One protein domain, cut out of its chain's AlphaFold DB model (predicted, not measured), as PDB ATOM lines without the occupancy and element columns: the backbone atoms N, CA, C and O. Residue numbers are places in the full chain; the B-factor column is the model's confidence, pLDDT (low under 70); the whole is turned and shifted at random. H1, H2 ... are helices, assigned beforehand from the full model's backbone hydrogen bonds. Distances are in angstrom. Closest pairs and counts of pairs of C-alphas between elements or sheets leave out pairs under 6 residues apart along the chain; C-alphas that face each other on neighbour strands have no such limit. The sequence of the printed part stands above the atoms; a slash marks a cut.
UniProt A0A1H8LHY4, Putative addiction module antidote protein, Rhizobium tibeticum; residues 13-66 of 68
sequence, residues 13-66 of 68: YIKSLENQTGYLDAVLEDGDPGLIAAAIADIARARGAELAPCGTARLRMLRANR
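Overview. This is residues 13 to 66 of the 68 residues of the protein "Putative addiction module antidote protein" of Rhizobium tibeticum (UniProt A0A1H8LHY4). Two helices of equal residue count, H1 and H2, stand side by side as a helical hairpin, and from the end of H2 the backbone leads away into a thin arm that holds the small helix H3. The hairpin is compact and well formed; the arm, residues 52 to 66, sticks out from it and makes the length of the whole. The printed part has 54 residues with three named helices, H1, H2 and H3 in that order, and no named strand; its class is all helix. The whole is extended, with a radius of gyration of the C-alphas of 16.0 A, and the C-alphas span 50 by 23 by 11 A.

Along the chain. Start at Tyr 13 and go on to C-alpha 17 at (9.272, -21.295, -51.074), where H1 begins. H1 covers residues 17 to 30, and from its first to its last C-alpha you will find 20.3 A; watch z climb to C-alpha 30 at (14.006, -27.646, -32.386). After a tight link of two residues, H2 covers residues 33 to 46 and is 20.0 A long, with z falling again to C-alpha 46 at (4.042, -14.027, -45.725). Ten residues further on, H3 covers residues 57 to 64, 11.7 A from first to last C-alpha; look for its last C-alpha at (-29.555, -15.746, -39.890).

Arrangement. Look first at H1 and H2, which touch, with 9 pairs of C-alphas within 8 A. Their closest C-alphas are those of Val 27 and Ile 36, 5.9 A apart. Their lines stand at a shallow tilt of 11 degrees and they run opposite ways, a helical hairpin with its centres 10.3 A apart. Now turn to H3, which touches no helix: it is apart from H1 and apart from H2. In the backbone of H1 and H2, every O i to N i+4 pair is within hydrogen-bond range, while in H3 2 of 4 are.

Size, cuts and confidence. The two C-alphas farthest apart are those of Glu 29 and Arg 66, at 50.2 A, and the outline is a rod. Residues 29 to 34 stand free, and so do residues 52 to 66, of which 57 to 64 belong to H3. Without these stretches the body has 33 residues and spans 23 by 19 by 11 A. The printed part has no cut, and no link is long: H1 to H2 is tight and H2 to H3 is short. In the B-factor column the mean pLDDT of the printed part is 74.4; residues 48 to 66 are under 70, and H3 has a mean of 58.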
ATOM      1  N   TYR A  13      11.443 -11.486 -44.995       79.44
ATOM      2  CA  TYR A  13      12.616 -12.229 -45.453       79.44
ATOM      3  C   TYR A  13      12.253 -13.596 -46.074       79.44
ATOM      4  O   TYR A  13      12.939 -14.062 -46.986       79.44
ATOM      5  N   ILE A  14      11.134 -14.217 -45.676       81.50
ATOM      6  CA  ILE A  14      10.691 -15.539 -46.176       81.50
ATOM      7  C   ILE A  14       9.822 -15.477 -47.453       81.50
ATOM      8  O   ILE A  14       8.748 -16.075 -47.539       81.50
ATOM      9  N   LYS A  15      10.284 -14.746 -48.477       77.38
ATOM     10  CA  LYS A  15       9.506 -14.517 -49.716       77.38
ATOM     11  C   LYS A  15       9.464 -15.704 -50.683       77.38
ATOM     12  O   LYS A  15       8.514 -15.814 -51.455       77.38
ATOM     13  N   SER A  16      10.473 -16.570 -50.646       84.25
ATOM     14  CA  SER A  16      10.594 -17.735 -51.529       84.25
ATOM     15  C   SER A  16      10.177 -19.020 -50.823       84.25
ATOM     16  O   SER A  16      10.340 -19.145 -49.610       84.25
ATOM     17  N   LEU A  17       9.696 -19.994 -51.596       79.94
ATOM     18  CA  LEU A  17       9.272 -21.295 -51.074       79.94
ATOM     19  C   LEU A  17      10.422 -22.033 -50.366       79.94
ATOM     20  O   LEU A  17      10.218 -22.559 -49.281       79.94
ATOM     21  N   GLU A  18      11.640 -21.997 -50.920       82.38
ATOM     22  CA  GLU A  18      12.838 -22.575 -50.282       82.38
ATOM     23  C   GLU A  18      13.112 -21.986 -48.893       82.38
ATOM     24  O   GLU A  18      13.371 -22.732 -47.952       82.38
ATOM     25  N   ASN A  19      12.974 -20.667 -48.728       84.06
ATOM     26  CA  ASN A  19      13.186 -20.008 -47.435       84.06
ATOM     27  C   ASN A  19      12.118 -20.413 -46.411       84.06
ATOM     28  O   ASN A  19      12.411 -20.514 -45.224       84.06
ATOM     29  N   GLN A  20      10.878 -20.630 -46.859       83.50
ATOM     30  CA  GLN A  20       9.782 -21.082 -45.997       83.50
ATOM     31  C   GLN A  20      10.009 -22.520 -45.534       83.50
ATOM     32  O   GLN A  20       9.840 -22.805 -44.352       83.50
ATOM     33  N   THR A  21      10.429 -23.405 -46.441       85.44
ATOM     34  CA  THR A  21      10.738 -24.799 -46.107       85.44
ATOM     35  C   THR A  21      11.934 -24.886 -45.170       85.44
ATOM     36  O   THR A  21      11.831 -25.554 -44.152       85.44
ATOM     37  N   GLY A  22      13.026 -24.163 -45.447       86.31
ATOM     38  CA  GLY A  22      14.205 -24.157 -44.574       86.31
ATOM     39  C   GLY A  22      13.921 -23.582 -43.184       86.31
ATOM     40  O   GLY A  22      14.439 -24.079 -42.192       86.31
ATOM     41  N   TYR A  23      13.051 -22.572 -43.092       84.44
ATOM     42  CA  TYR A  23      12.601 -22.053 -41.801       84.44
ATOM     43  C   TYR A  23      11.757 -23.073 -41.028       84.44
ATOM     44  O   TYR A  23      11.960 -23.249 -39.829       84.44
ATOM     45  N   LEU A  24      10.831 -23.762 -41.703       85.75
ATOM     46  CA  LEU A  24      10.008 -24.791 -41.073       85.75
ATOM     47  C   LEU A  24      10.856 -25.983 -40.610       85.75
ATOM     48  O   LEU A  24      10.638 -26.474 -39.512       85.75
ATOM     49  N   ASP A  25      11.822 -26.413 -41.420       87.62
ATOM     50  CA  ASP A  25      12.721 -27.531 -41.119       87.62
ATOM     51  C   ASP A  25      13.556 -27.255 -39.860       87.62
ATOM     52  O   ASP A  25      13.522 -28.039 -38.916       87.62
ATOM     53  N   ALA A  26      14.161 -26.065 -39.771       88.62
ATOM     54  CA  ALA A  26      14.914 -25.641 -38.589       88.62
ATOM     55  C   ALA A  26      14.052 -25.606 -37.315       88.62
ATOM     56  O   ALA A  26      14.502 -25.970 -36.231       88.62
ATOM     57  N   VAL A  27      12.792 -25.177 -37.431       87.75
ATOM     58  CA  VAL A  27      11.860 -25.119 -36.296       87.75
ATOM     59  C   VAL A  27      11.353 -26.512 -35.904       87.75
ATOM     60  O   VAL A  27      11.102 -26.774 -34.728       87.75
ATOM     61  N   LEU A  28      11.206 -27.416 -36.874       85.38
ATOM     62  CA  LEU A  28      10.845 -28.810 -36.629       85.38
ATOM     63  C   LEU A  28      11.978 -29.580 -35.938       85.38
ATOM     64  O   LEU A  28      11.680 -30.416 -35.088       85.38
ATOM     65  N   GLU A  29      13.242 -29.283 -36.252       88.06
ATOM     66  CA  GLU A  29      14.401 -29.846 -35.546       88.06
ATOM     67  C   GLU A  29      14.471 -29.404 -34.074       88.06
ATOM     68  O   GLU A  29      14.831 -30.209 -33.216       88.06
ATOM     69  N   ASP A  30      14.080 -28.162 -33.766       86.06
ATOM     70  CA  ASP A  30      14.006 -27.646 -32.386       86.06
ATOM     71  C   ASP A  30      12.900 -28.351 -31.567       86.06
ATOM     72  O   ASP A  30      13.003 -28.515 -30.351       86.06
ATOM     73  N   GLY A  31      11.837 -28.818 -32.236       82.44
ATOM     74  CA  GLY A  31      10.789 -29.659 -31.647       82.44
ATOM     75  C   GLY A  31       9.819 -28.941 -30.699       82.44
ATOM     76  O   GLY A  31       8.939 -29.585 -30.124       82.44
ATOM     77  N   ASP A  32       9.935 -27.619 -30.537       87.88
ATOM     78  CA  ASP A  32       9.027 -26.838 -29.700       87.88
ATOM     79  C   ASP A  32       7.686 -26.578 -30.419       87.88
ATOM     80  O   ASP A  32       7.640 -25.921 -31.467       87.88
ATOM     81  N   PRO A  33       6.551 -27.042 -29.867       83.56
ATOM     82  CA  PRO A  33       5.251 -26.891 -30.515       83.56
ATOM     83  C   PRO A  33       4.794 -25.427 -30.617       83.56
ATOM     84  O   PRO A  33       4.000 -25.097 -31.502       83.56
ATOM     85  N   GLY A  34       5.283 -24.540 -29.745       86.94
ATOM     86  CA  GLY A  34       5.008 -23.107 -29.804       86.94
ATOM     87  C   GLY A  34       5.727 -22.436 -30.971       86.94
ATOM     88  O   GLY A  34       5.107 -21.667 -31.712       86.94
ATOM     89  N   LEU A  35       7.000 -22.775 -31.186       84.75
ATOM     90  CA  LEU A  35       7.776 -22.302 -32.330       84.75
ATOM     91  C   LEU A  35       7.201 -22.812 -33.650       84.75
ATOM     92  O   LEU A  35       7.049 -22.021 -34.578       84.75
ATOM     93  N   ILE A  36       6.801 -24.084 -33.726       85.00
ATOM     94  CA  ILE A  36       6.179 -24.651 -34.935       85.00
ATOM     95  C   ILE A  36       4.889 -23.891 -35.284       85.00
ATOM     96  O   ILE A  36       4.686 -23.497 -36.435       85.00
ATOM     97  N   ALA A  37       4.030 -23.619 -34.296       86.25
ATOM     98  CA  ALA A  37       2.804 -22.851 -34.509       86.25
ATOM     99  C   ALA A  37       3.083 -21.403 -34.955       86.25
ATOM    100  O   ALA A  37       2.404 -20.895 -35.853       86.25
ATOM    101  N   ALA A  38       4.089 -20.749 -34.365       86.56
ATOM    102  CA  ALA A  38       4.515 -19.409 -34.760       86.56
ATOM    103  C   ALA A  38       5.057 -19.388 -36.198       86.56
ATOM    104  O   ALA A  38       4.631 -18.558 -37.000       86.56
ATOM    105  N   ALA A  39       5.899 -20.359 -36.558       86.50
ATOM    106  CA  ALA A  39       6.490 -20.459 -37.884       86.50
ATOM    107  C   ALA A  39       5.431 -20.655 -38.977       86.50
ATOM    108  O   ALA A  39       5.465 -19.991 -40.017       86.50
ATOM    109  N   ILE A  40       4.432 -21.504 -38.722       85.31
ATOM    110  CA  ILE A  40       3.293 -21.700 -39.628       85.31
ATOM    111  C   ILE A  40       2.484 -20.404 -39.776       85.31
ATOM    112  O   ILE A  40       2.090 -20.049 -40.890       85.31
ATOM    113  N   ALA A  41       2.247 -19.676 -38.682       84.56
ATOM    114  CA  ALA A  41       1.530 -18.404 -38.720       84.56
ATOM    115  C   ALA A  41       2.294 -17.324 -39.508       84.56
ATOM    116  O   ALA A  41       1.679 -16.572 -40.270       84.56
ATOM    117  N   ASP A  42       3.620 -17.268 -39.373       84.38
ATOM    118  CA  ASP A  42       4.474 -16.330 -40.104       84.38
ATOM    119  C   ASP A  42       4.535 -16.659 -41.604       84.38
ATOM    120  O   ASP A  42       4.397 -15.758 -42.436       84.38
ATOM    121  N   ILE A  43       4.632 -17.943 -41.973       83.81
ATOM    122  CA  ILE A  43       4.551 -18.395 -43.373       83.81
ATOM    123  C   ILE A  43       3.169 -18.083 -43.967       83.81
ATOM    124  O   ILE A  43       3.078 -17.598 -45.097       83.81
ATOM    125  N   ALA A  44       2.086 -18.303 -43.215       82.88
ATOM    126  CA  ALA A  44       0.734 -17.954 -43.646       82.88
ATOM    127  C   ALA A  44       0.610 -16.442 -43.919       82.88
ATOM    128  O   ALA A  44       0.175 -16.041 -45.002       82.88
ATOM    129  N   ARG A  45       1.111 -15.602 -43.001       77.56
ATOM    130  CA  ARG A  45       1.178 -14.141 -43.175       77.56
ATOM    131  C   ARG A  45       1.998 -13.724 -44.388       77.56
ATOM    132  O   ARG A  45       1.553 -12.865 -45.144       77.56
ATOM    133  N   ALA A  46       3.170 -14.326 -44.590       80.00
ATOM    134  CA  ALA A  46       4.042 -14.027 -45.725       80.00
ATOM    135  C   ALA A  46       3.374 -14.344 -47.072       80.00
ATOM    136  O   ALA A  46       3.609 -13.654 -48.063       80.00
ATOM    137  N   ARG A  47       2.495 -15.352 -47.104       72.44
ATOM    138  CA  ARG A  47       1.705 -15.731 -48.285       72.44
ATOM    139  C   ARG A  47       0.408 -14.928 -48.445       72.44
ATOM    140  O   ARG A  47      -0.330 -15.175 -49.395       72.44
ATOM    141  N   GLY A  48       0.112 -13.991 -47.542       68.62
ATOM    142  CA  GLY A  48      -1.149 -13.241 -47.527       68.62
ATOM    143  C   GLY A  48      -2.359 -14.068 -47.075       68.62
ATOM    144  O   GLY A  48      -3.490 -13.597 -47.163       68.62
ATOM    145  N   ALA A  49      -2.138 -15.288 -46.580       59.62
ATOM    146  CA  ALA A  49      -3.162 -16.079 -45.924       59.62
ATOM    147  C   ALA A  49      -3.239 -15.626 -44.461       59.62
ATOM    148  O   ALA A  49      -2.476 -16.076 -43.609       59.62
ATOM    149  N   GLU A  50      -4.156 -14.711 -44.149       53.75
ATOM    150  CA  GLU A  50      -4.545 -14.525 -42.754       53.75
ATOM    151  C   GLU A  50      -5.147 -15.842 -42.267       53.75
ATOM    152  O   GLU A  50      -6.173 -16.300 -42.774       53.75
ATOM    153  N   LEU A  51      -4.480 -16.477 -41.302       50.31
ATOM    154  CA  LEU A  51      -5.014 -17.626 -40.587       50.31
ATOM    155  C   LEU A  51      -6.232 -17.113 -39.809       50.31
ATOM    156  O   LEU A  51      -6.107 -16.597 -38.699       50.31
ATOM    157  N   ALA A  52      -7.398 -17.122 -40.458       49.34
ATOM    158  CA  ALA A  52      -8.624 -16.610 -39.874       49.34
ATOM    159  C   ALA A  52      -8.852 -17.346 -38.547       49.34
ATOM    160  O   ALA A  52      -8.791 -18.581 -38.533       49.34
ATOM    161  N   PRO A  53      -9.096 -16.638 -37.427       47.62
ATOM    162  CA  PRO A  53      -9.359 -17.307 -36.167       47.62
ATOM    163  C   PRO A  53     -10.577 -18.209 -36.362       47.62
ATOM    164  O   PRO A  53     -11.679 -17.748 -36.680       47.62
ATOM    165  N   CYS A  54     -10.363 -19.516 -36.208       50.66
ATOM    166  CA  CYS A  54     -11.430 -20.501 -36.137       50.66
ATOM    167  C   CYS A  54     -12.333 -20.112 -34.955       50.66
ATOM    168  O   CYS A  54     -11.986 -20.327 -33.798       50.66
ATOM    169  N   GLY A  55     -13.448 -19.431 -35.237       52.94
ATOM    170  CA  GLY A  55     -14.312 -18.879 -34.188       52.94
ATOM    171  C   GLY A  55     -15.495 -18.019 -34.646       52.94
ATOM    172  O   GLY A  55     -16.426 -17.814 -33.874       52.94
ATOM    173  N   THR A  56     -15.544 -17.548 -35.896       53.97
ATOM    174  CA  THR A  56     -16.658 -16.694 -36.375       53.97
ATOM    175  C   THR A  56     -17.773 -17.443 -37.107       53.97
ATOM    176  O   THR A  56     -18.850 -16.879 -37.319       53.97
ATOM    177  N   ALA A  57     -17.590 -18.728 -37.432       54.59
ATOM    178  CA  ALA A  57     -18.612 -19.516 -38.125       54.59
ATOM    179  C   ALA A  57     -19.912 -19.656 -37.303       54.59
ATOM    180  O   ALA A  57     -21.011 -19.549 -37.852       54.59
ATOM    181  N   ARG A  58     -19.815 -19.808 -35.972       52.69
ATOM    182  CA  ARG A  58     -20.987 -20.039 -35.107       52.69
ATOM    183  C   ARG A  58     -21.839 -18.788 -34.878       52.69
ATOM    184  O   ARG A  58     -23.061 -18.888 -34.807       52.69
ATOM    185  N   LEU A  59     -21.224 -17.603 -34.831       54.75
ATOM    186  CA  LEU A  59     -21.953 -16.340 -34.656       54.75
ATOM    187  C   LEU A  59     -22.660 -15.879 -35.941       54.75
ATOM    188  O   LEU A  59     -23.656 -15.158 -35.875       54.75
ATOM    189  N   ARG A  60     -22.181 -16.317 -37.114       54.03
ATOM    190  CA  ARG A  60     -22.795 -15.981 -38.406       54.03
ATOM    191  C   ARG A  60     -24.077 -16.781 -38.666       54.03
ATOM    192  O   ARG A  60     -25.027 -16.219 -39.200       54.03
ATOM    193  N   MET A  61     -24.145 -18.034 -38.205       59.12
ATOM    194  CA  MET A  61     -25.371 -18.852 -38.249       59.12
ATOM    195  C   MET A  61     -26.479 -18.320 -37.328       59.12
ATOM    196  O   MET A  61     -27.637 -18.252 -37.732       59.12
ATOM    197  N   LEU A  62     -26.140 -17.881 -36.111       63.16
ATOM    198  CA  LEU A  62     -27.132 -17.409 -35.131       63.16
ATOM    199  C   LEU A  62     -27.831 -16.102 -35.540       63.16
ATOM    200  O   LEU A  62     -28.947 -15.841 -35.099       63.16
ATOM    201  N   ARG A  63     -27.207 -15.289 -36.402       61.22
ATOM    202  CA  ARG A  63     -27.809 -14.043 -36.902       61.22
ATOM    203  C   ARG A  63     -28.783 -14.271 -38.065       61.22
ATOM    204  O   ARG A  63     -29.650 -13.434 -38.278       61.22
ATOM    205  N   ALA A  64     -28.664 -15.391 -38.783       64.50
ATOM    206  CA  ALA A  64     -29.555 -15.746 -39.890       64.50
ATOM    207  C   ALA A  64     -30.881 -16.373 -39.416       64.50
ATOM    208  O   ALA A  64     -31.900 -16.201 -40.071       64.50
ATOM    209  N   ASN A  65     -30.891 -17.048 -38.260       64.75
ATOM    210  CA  ASN A  65     -32.074 -17.740 -37.729       64.75
ATOM    211  C   ASN A  65     -32.912 -16.891 -36.748       64.75
ATOM    212  O   ASN A  65     -33.693 -17.427 -35.971       64.75
ATOM    213  N   ARG A  66     -32.711 -15.565 -36.721       62.75
ATOM    214  CA  ARG A  66     -33.460 -14.632 -35.852       62.75
ATOM    215  C   ARG A  66     -34.503 -13.803 -36.614       62.75
ATOM    216  O   ARG A  66     -34.962 -12.790 -36.095       62.75
TER     217      ARG A  66